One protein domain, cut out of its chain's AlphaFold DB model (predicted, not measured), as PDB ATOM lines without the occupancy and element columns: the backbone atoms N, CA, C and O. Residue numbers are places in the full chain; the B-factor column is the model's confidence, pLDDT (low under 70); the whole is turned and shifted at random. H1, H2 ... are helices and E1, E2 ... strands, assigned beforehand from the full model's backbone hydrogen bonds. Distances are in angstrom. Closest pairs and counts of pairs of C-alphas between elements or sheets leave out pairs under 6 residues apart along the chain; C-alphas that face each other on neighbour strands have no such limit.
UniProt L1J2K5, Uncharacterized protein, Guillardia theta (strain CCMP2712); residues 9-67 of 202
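This is residues 9 to 67 of the 202 residues of an uncharacterized protein of Guillardia theta (strain CCMP2712) (UniProt L1J2K5). A small three-stranded sheet, E1 E2 E3, has one helix, H1, over one face, running along the strands. A long stretch with no named element, residues 51 to 67, winds past the E3 side of the sheet and ends beyond the face away from H1. The printed part has 59 residues with one named helix and three named strands, in the chain order H1 E1 E2 E3; the sheet's order is E1 - E2 - E3, antiparallel throughout. The class is mixed, helices and strands, with under half of the residues in named elements. The whole is compact and rounded, with a radius of gyration of the C-alphas of 10.7 A and spans of 28 by 25 by 18 A.

H1, residues 9 to 20, begins at C-alpha 9 (19.388, 22.338, -10.545) and is 17.1 A long. E1 is residues 24 to 29, 13.2 A; E2 is residues 38 to 41, 10.2 A. E3, residues 48 to 50, is 7.0 A long and ends at C-alpha 50 (6.945, 14.209, -10.959).

The strands form a meander, each the antiparallel neighbour of the one before. E1 and E2 are a hairpin at 143 degrees, with N 39 and O 28 within hydrogen-bond range at 2.8 A. E2 and E3 are a hairpin at 141 degrees, with N 40 and O 49 at 2.8 A. H1 is on the sheet at a height of 10.1 A, over E2 and only just over E1, on which 3 of its C-alphas fall. On the local plane it stands at 21 degrees to E2. The closest C-alphas of H1 and E1, those of Leu 19 and Leu 25, are 7.9 A apart. In H1 every O i to N i+4 pair is within hydrogen-bond range.

The farthest C-alphas, of Thr 9 and Pro 65, are 30.7 A apart. The printed part has no cut, and no link is long. Mean pLDDT of the printed part is 79.1; residues 53 to 67 are under 70.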
ATOM      1  N   THR A   9      18.307  22.861  -9.704       81.62
ATOM      2  CA  THR A   9      19.388  22.338 -10.545       81.62
ATOM      3  C   THR A   9      19.322  20.819 -10.729       81.62
ATOM      4  O   THR A   9      19.572  20.321 -11.828       81.62
ATOM      5  N   LYS A  10      18.961  20.063  -9.681       82.75
ATOM      6  CA  LYS A  10      18.828  18.598  -9.772       82.75
ATOM      7  C   LYS A  10      17.587  18.210 -10.566       82.75
ATOM      8  O   LYS A  10      17.667  17.318 -11.409       82.75
ATOM      9  N   ALA A  11      16.480  18.920 -10.347       84.25
ATOM     10  CA  ALA A  11      15.246  18.712 -11.097       84.25
ATOM     11  C   ALA A  11      15.468  18.927 -12.604       84.25
ATOM     12  O   ALA A  11      15.103  18.065 -13.399       84.25
ATOM     13  N   SER A  12      16.147  20.009 -12.998       88.38
ATOM     14  CA  SER A  12      16.459  20.303 -14.404       88.38
ATOM     15  C   SER A  12      17.289  19.205 -15.078       88.38
ATOM     16  O   SER A  12      16.996  18.817 -16.208       88.38
ATOM     17  N   SER A  13      18.299  18.670 -14.382       90.50
ATOM     18  CA  SER A  13      19.137  17.580 -14.904       90.50
ATOM     19  C   SER A  13      18.333  16.291 -15.114       90.50
ATOM     20  O   SER A  13      18.404  15.661 -16.169       90.50
ATOM     21  N   ALA A  14      17.499  15.931 -14.137       88.81
ATOM     22  CA  ALA A  14      16.659  14.746 -14.224       88.81
ATOM     23  C   ALA A  14      15.567  14.882 -15.304       88.81
ATOM     24  O   ALA A  14      15.310  13.919 -16.028       88.81
ATOM     25  N   ILE A  15      14.988  16.077 -15.489       91.06
ATOM     26  CA  ILE A  15      14.071  16.369 -16.605       91.06
ATOM     27  C   ILE A  15      14.783  16.119 -17.936       91.06
ATOM     28  O   ILE A  15      14.271  15.378 -18.774       91.06
ATOM     29  N   ALA A  16      15.981  16.683 -18.121       92.50
ATOM     30  CA  ALA A  16      16.750  16.503 -19.349       92.50
ATOM     31  C   ALA A  16      17.025  15.016 -19.636       92.50
ATOM     32  O   ALA A  16      16.813  14.550 -20.754       92.50
ATOM     33  N   GLN A  17      17.416  14.242 -18.619       92.06
ATOM     34  CA  GLN A  17      17.650  12.804 -18.764       92.06
ATOM     35  C   GLN A  17      16.383  12.039 -19.175       92.06
ATOM     36  O   GLN A  17      16.452  11.124 -19.994       92.06
ATOM     37  N   LYS A  18      15.219  12.410 -18.634       91.50
ATOM     38  CA  LYS A  18      13.931  11.787 -18.963       91.50
ATOM     39  C   LYS A  18      13.457  12.148 -20.371       91.50
ATOM     40  O   LYS A  18      12.984  11.272 -21.090       91.50
ATOM     41  N   LEU A  19      13.661  13.389 -20.809       92.88
ATOM     42  CA  LEU A  19      13.385  13.798 -22.191       92.88
ATOM     43  C   LEU A  19      14.220  12.988 -23.194       92.88
ATOM     44  O   LEU A  19      13.687  12.519 -24.195       92.88
ATOM     45  N   LEU A  20      15.498  12.730 -22.889       94.81
ATOM     46  CA  LEU A  20      16.353  11.856 -23.707       94.81
ATOM     47  C   LEU A  20      15.869  10.395 -23.737       94.81
ATOM     48  O   LEU A  20      16.159   9.672 -24.684       94.81
ATOM     49  N   GLN A  21      15.116   9.958 -22.725       91.19
ATOM     50  CA  GLN A  21      14.462   8.645 -22.681       91.19
ATOM     51  C   GLN A  21      13.099   8.627 -23.399       91.19
ATOM     52  O   GLN A  21      12.406   7.613 -23.349       91.19
ATOM     53  N   GLY A  22      12.696   9.732 -24.036       90.44
ATOM     54  CA  GLY A  22      11.427   9.852 -24.756       90.44
ATOM     55  C   GLY A  22      10.230  10.229 -23.882       90.44
ATOM     56  O   GLY A  22       9.094  10.052 -24.306       90.44
ATOM     57  N   TRP A  23      10.447  10.726 -22.662       93.50
ATOM     58  CA  TRP A  23       9.361  11.223 -21.815       93.50
ATOM     59  C   TRP A  23       8.849  12.573 -22.318       93.50
ATOM     60  O   TRP A  23       9.587  13.333 -22.943       93.50
ATOM     61  N   THR A  24       7.596  12.902 -22.010       93.31
ATOM     62  CA  THR A  24       6.956  14.147 -22.473       93.31
ATOM     63  C   THR A  24       6.643  15.072 -21.302       93.31
ATOM     64  O   THR A  24       6.050  14.637 -20.323       93.31
ATOM     65  N   LEU A  25       7.007  16.355 -21.385       92.19
ATOM     66  CA  LEU A  25       6.599  17.368 -20.400       92.19
ATOM     67  C   LEU A  25       5.132  17.763 -20.611       92.19
ATOM     68  O   LEU A  25       4.739  18.081 -21.730       92.19
ATOM     69  N   LEU A  26       4.333  17.777 -19.541       87.62
ATOM     70  CA  LEU A  26       2.876  17.970 -19.618       87.62
ATOM     71  C   LEU A  26       2.412  19.423 -19.416       87.62
ATOM     72  O   LEU A  26       1.216  19.684 -19.461       87.62
ATOM     73  N   GLY A  27       3.318  20.373 -19.160       87.00
ATOM     74  CA  GLY A  27       2.972  21.777 -18.862       87.00
ATOM     75  C   GLY A  27       2.229  21.992 -17.532       87.00
ATOM     76  O   GLY A  27       2.029  23.127 -17.113       87.00
ATOM     77  N   GLU A  28       1.858  20.909 -16.851       87.88
ATOM     78  CA  GLU A  28       1.263  20.881 -15.518       87.88
ATOM     79  C   GLU A  28       2.366  20.792 -14.451       87.88
ATOM     80  O   GLU A  28       3.361  20.083 -14.623       87.88
ATOM     81  N   THR A  29       2.191  21.482 -13.327       86.44
ATOM     82  CA  THR A  29       3.083  21.395 -12.159       86.44
ATOM     83  C   THR A  29       2.593  20.357 -11.155       86.44
ATOM     84  O   THR A  29       1.399  20.065 -11.077       86.44
ATOM     85  N   CYS A  30       3.513  19.802 -10.364       85.81
ATOM     86  CA  CYS A  30       3.172  18.876  -9.287       85.81
ATOM     87  C   CYS A  30       2.182  19.524  -8.289       85.81
ATOM     88  O   CYS A  30       2.411  20.658  -7.875       85.81
ATOM     89  N   PRO A  31       1.108  18.827  -7.868       83.19
ATOM     90  CA  PRO A  31       0.120  19.367  -6.926       83.19
ATOM     91  C   PRO A  31       0.594  19.357  -5.462       83.19
ATOM     92  O   PRO A  31      -0.146  19.767  -4.575       83.19
ATOM     93  N   VAL A  32       1.796  18.844  -5.182       82.06
ATOM     94  CA  VAL A  32       2.345  18.791  -3.824       82.06
ATOM     95  C   VAL A  32       2.788  20.188  -3.397       82.06
ATOM     96  O   VAL A  32       3.613  20.815  -4.063       82.06
ATOM     97  N   GLU A  33       2.290  20.645  -2.249       77.62
ATOM     98  CA  GLU A  33       2.670  21.921  -1.640       77.62
ATOM     99  C   GLU A  33       4.198  22.027  -1.485       77.62
ATOM    100  O   GLU A  33       4.842  21.198  -0.841       77.62
ATOM    101  N   GLY A  34       4.794  23.046  -2.109       76.75
ATOM    102  CA  GLY A  34       6.246  23.260  -2.122       76.75
ATOM    103  C   GLY A  34       7.012  22.546  -3.247       76.75
ATOM    104  O   GLY A  34       8.222  22.747  -3.369       76.75
ATOM    105  N   CYS A  35       6.346  21.765  -4.104       81.81
ATOM    106  CA  CYS A  35       6.942  21.178  -5.303       81.81
ATOM    107  C   CYS A  35       6.523  21.953  -6.560       81.81
ATOM    108  O   CYS A  35       5.415  21.807  -7.056       81.81
ATOM    109  N   LEU A  36       7.438  22.745  -7.124       83.38
ATOM    110  CA  LEU A  36       7.200  23.522  -8.353       83.38
ATOM    111  C   LEU A  36       7.757  22.836  -9.613       83.38
ATOM    112  O   LEU A  36       8.050  23.487 -10.613       83.38
ATOM    113  N   VAL A  37       7.960  21.519  -9.556       87.75
ATOM    114  CA  VAL A  37       8.558  20.748 -10.653       87.75
ATOM    115  C   VAL A  37       7.454  20.307 -11.626       87.75
ATOM    116  O   VAL A  37       6.390  19.869 -11.171       87.75
ATOM    117  N   PRO A  38       7.667  20.418 -12.949       88.62
ATOM    118  CA  PRO A  38       6.687  19.989 -13.940       88.62
ATOM    119  C   PRO A  38       6.494  18.467 -13.943       88.62
ATOM    120  O   PRO A  38       7.422  17.698 -13.677       88.62
ATOM    121  N   LEU A  39       5.281  18.035 -14.286       89.19
ATOM    122  CA  LEU A  39       4.941  16.633 -14.498       89.19
ATOM    123  C   LEU A  39       5.443  16.153 -15.864       89.19
ATOM    124  O   LEU A  39       5.375  16.866 -16.871       89.19
ATOM    125  N   MET A  40       5.917  14.910 -15.893       90.06
ATOM    126  CA  MET A  40       6.353  14.218 -17.098       90.06
ATOM    127  C   MET A  40       5.536  12.949 -17.320       90.06
ATOM    128  O   MET A  40       5.194  12.247 -16.376       90.06
ATOM    129  N   LEU A  41       5.246  12.650 -18.579       89.44
ATOM    130  CA  LEU A  41       4.542  11.455 -19.014       89.44
ATOM    131  C   LEU A  41       5.543  10.362 -19.382       89.44
ATOM    132  O   LEU A  41       6.439  10.594 -20.201       89.44
ATOM    133  N   ASP A  42       5.363   9.172 -18.819       88.38
ATOM    134  CA  ASP A  42       6.143   7.998 -19.198       88.38
ATOM    135  C   ASP A  42       5.720   7.510 -20.605       88.38
ATOM    136  O   ASP A  42       4.530   7.282 -20.867       88.38
ATOM    137  N   PRO A  43       6.663   7.316 -21.544       86.00
ATOM    138  CA  PRO A  43       6.345   6.857 -22.889       86.00
ATOM    139  C   PRO A  43       5.842   5.414 -22.934       86.00
ATOM    140  O   PRO A  43       5.205   5.037 -23.906       86.00
ATOM    141  N   LYS A  44       6.077   4.585 -21.918       84.62
ATOM    142  CA  LYS A  44       5.657   3.178 -21.884       84.62
ATOM    143  C   LYS A  44       4.329   3.000 -21.173       84.62
ATOM    144  O   LYS A  44       3.454   2.310 -21.684       84.62
ATOM    145  N   THR A  45       4.189   3.615 -20.005       82.38
ATOM    146  CA  THR A  45       3.000   3.444 -19.161       82.38
ATOM    147  C   THR A  45       1.968   4.542 -19.369       82.38
ATOM    148  O   THR A  45       0.841   4.371 -18.934       82.38
ATOM    149  N   ALA A  46       2.317   5.652 -20.031       81.38
ATOM    150  CA  ALA A  46       1.459   6.833 -20.159       81.38
ATOM    151  C   ALA A  46       0.953   7.371 -18.804       81.38
ATOM    152  O   ALA A  46      -0.085   8.029 -18.747       81.38
ATOM    153  N   VAL A  47       1.689   7.101 -17.721       83.12
ATOM    154  CA  VAL A  47       1.409   7.616 -16.378       83.12
ATOM    155  C   VAL A  47       2.190   8.910 -16.172       83.12
ATOM    156  O   VAL A  47       3.324   9.059 -16.643       83.12
ATOM    157  N   LYS A  48       1.561   9.875 -15.497       85.94
ATOM    158  CA  LYS A  48       2.195  11.148 -15.145       85.94
ATOM    159  C   LYS A  48       3.021  10.966 -13.872       85.94
ATOM    160  O   LYS A  48       2.500  10.512 -12.858       85.94
ATOM    161  N   HIS A  49       4.277  11.392 -13.897       85.56
ATOM    162  CA  HIS A  49       5.165  11.378 -12.741       85.56
ATOM    163  C   HIS A  49       5.829  12.739 -12.542       85.56
ATOM    164  O   HIS A  49       6.207  13.418 -13.499       85.56
ATOM    165  N   CYS A  50       6.022  13.127 -11.282       87.19
ATOM    166  CA  CYS A  50       6.945  14.209 -10.959       87.19
ATOM    167  C   CYS A  50       8.374  13.671 -11.003       87.19
ATOM    168  O   CYS A  50       8.665  12.592 -10.491       87.19
ATOM    169  N   VAL A  51       9.282  14.462 -11.567       85.25
ATOM    170  CA  VAL A  51      10.708  14.120 -11.637       85.25
ATOM    171  C   VAL A  51      11.366  14.109 -10.255       85.25
ATOM    172  O   VAL A  51      12.375  13.437 -10.047       85.25
ATOM    173  N   ASN A  52      10.793  14.832  -9.293       79.25
ATOM    174  CA  ASN A  52      11.348  14.947  -7.956       79.25
ATOM    175  C   ASN A  52      10.755  13.905  -6.996       79.25
ATOM    176  O   ASN A  52       9.912  14.230  -6.158       79.25
ATOM    177  N   SER A  53      11.209  12.656  -7.111       64.69
ATOM    178  CA  SER A  53      10.727  11.533  -6.289       64.69
ATOM    179  C   SER A  53      11.047  11.670  -4.794       64.69
ATOM    180  O   SER A  53      10.346  11.094  -3.975       64.69
ATOM    181  N   GLU A  54      12.066  12.450  -4.410       64.00
ATOM    182  CA  GLU A  54      12.444  12.618  -2.995       64.00
ATOM    183  C   GLU A  54      11.430  13.446  -2.189       64.00
ATOM    184  O   GLU A  54      11.289  13.252  -0.984       64.00
ATOM    185  N   VAL A  55      10.742  14.386  -2.845       64.44
ATOM    186  CA  VAL A  55       9.767  15.288  -2.200       64.44
ATOM    187  C   VAL A  55       8.338  14.929  -2.604       64.44
ATOM    188  O   VAL A  55       7.414  15.090  -1.810       64.44
ATOM    189  N   CYS A  56       8.139  14.401  -3.815       65.88
ATOM    190  CA  CYS A  56       6.843  13.901  -4.255       65.88
ATOM    191  C   CYS A  56       6.574  12.516  -3.649       65.88
ATOM    192  O   CYS A  56       6.671  11.501  -4.331       65.88
ATOM    193  N   GLY A  57       6.153  12.464  -2.385       58.25
ATOM    194  CA  GLY A  57       5.608  11.245  -1.766       58.25
ATOM    195  C   GLY A  57       4.243  10.804  -2.328       58.25
ATOM    196  O   GLY A  57       3.529  10.067  -1.663       58.25
ATOM    197  N   TYR A  58       3.847  11.308  -3.503       60.00
ATOM    198  CA  TYR A  58       2.496  11.223  -4.085       60.00
ATOM    199  C   TYR A  58       2.471  10.622  -5.502       60.00
ATOM    200  O   TYR A  58       1.429  10.576  -6.151       60.00
ATOM    201  N   CYS A  59       3.630  10.206  -6.010       59.69
ATOM    202  CA  CYS A  59       3.853   9.962  -7.432       59.69
ATOM    203  C   CYS A  59       3.555   8.529  -7.920       59.69
ATOM    204  O   CYS A  59       3.691   8.290  -9.120       59.69
ATOM    205  N   ASP A  60       3.140   7.612  -7.037       55.06
ATOM    206  CA  ASP A  60       2.952   6.194  -7.390       55.06
ATOM    207  C   ASP A  60       1.487   5.773  -7.628       55.06
ATOM    208  O   ASP A  60       1.268   4.821  -8.369       55.06
ATOM    209  N   GLU A  61       0.472   6.469  -7.085       50.75
ATOM    210  CA  GLU A  61      -0.905   5.917  -7.084       50.75
ATOM    211  C   GLU A  61      -2.038   6.822  -7.612       50.75
ATOM    212  O   GLU A  61      -3.109   6.302  -7.917       50.75
ATOM    213  N   GLN A  62      -1.867   8.144  -7.769       52.06
ATOM    214  CA  GLN A  62      -3.021   9.030  -8.051       52.06
ATOM    215  C   GLN A  62      -3.176   9.539  -9.492       52.06
ATOM    216  O   GLN A  62      -4.255  10.013  -9.846       52.06
ATOM    217  N   PHE A  63      -2.177   9.409 -10.367       54.59
ATOM    218  CA  PHE A  63      -2.270   9.945 -11.735       54.59
ATOM    219  C   PHE A  63      -2.830   8.949 -12.759       54.59
ATOM    220  O   PHE A  63      -2.284   8.814 -13.848       54.59
ATOM    221  N   GLY A  64      -3.957   8.326 -12.403       45.62
ATOM    222  CA  GLY A  64      -4.943   7.749 -13.321       45.62
ATOM    223  C   GLY A  64      -4.520   6.530 -14.158       45.62
ATOM    224  O   GLY A  64      -3.338   6.264 -14.365       45.62
ATOM    225  N   PRO A  65      -5.503   5.759 -14.662       46.16
ATOM    226  CA  PRO A  65      -5.239   4.702 -15.625       46.16
ATOM    227  C   PRO A  65      -4.636   5.302 -16.906       46.16
ATOM    228  O   PRO A  65      -4.966   6.439 -17.262       46.16
ATOM    229  N   PRO A  66      -3.770   4.547 -17.604       49.31
ATOM    230  CA  PRO A  66      -3.138   4.999 -18.835       49.31
ATOM    231  C   PRO A  66      -4.189   5.527 -19.812       49.31
ATOM    232  O   PRO A  66      -5.279   4.955 -19.916       49.31
ATOM    233  N   LEU A  67      -3.845   6.566 -20.585       50.31
ATOM    234  CA  LEU A  67      -4.527   6.793 -21.861       50.31
ATOM    235  C   LEU A  67      -4.571   5.444 -22.574       50.31
ATOM    236  O   LEU A  67      -3.533   4.800 -22.747       50.31
TER     237      LEU A  67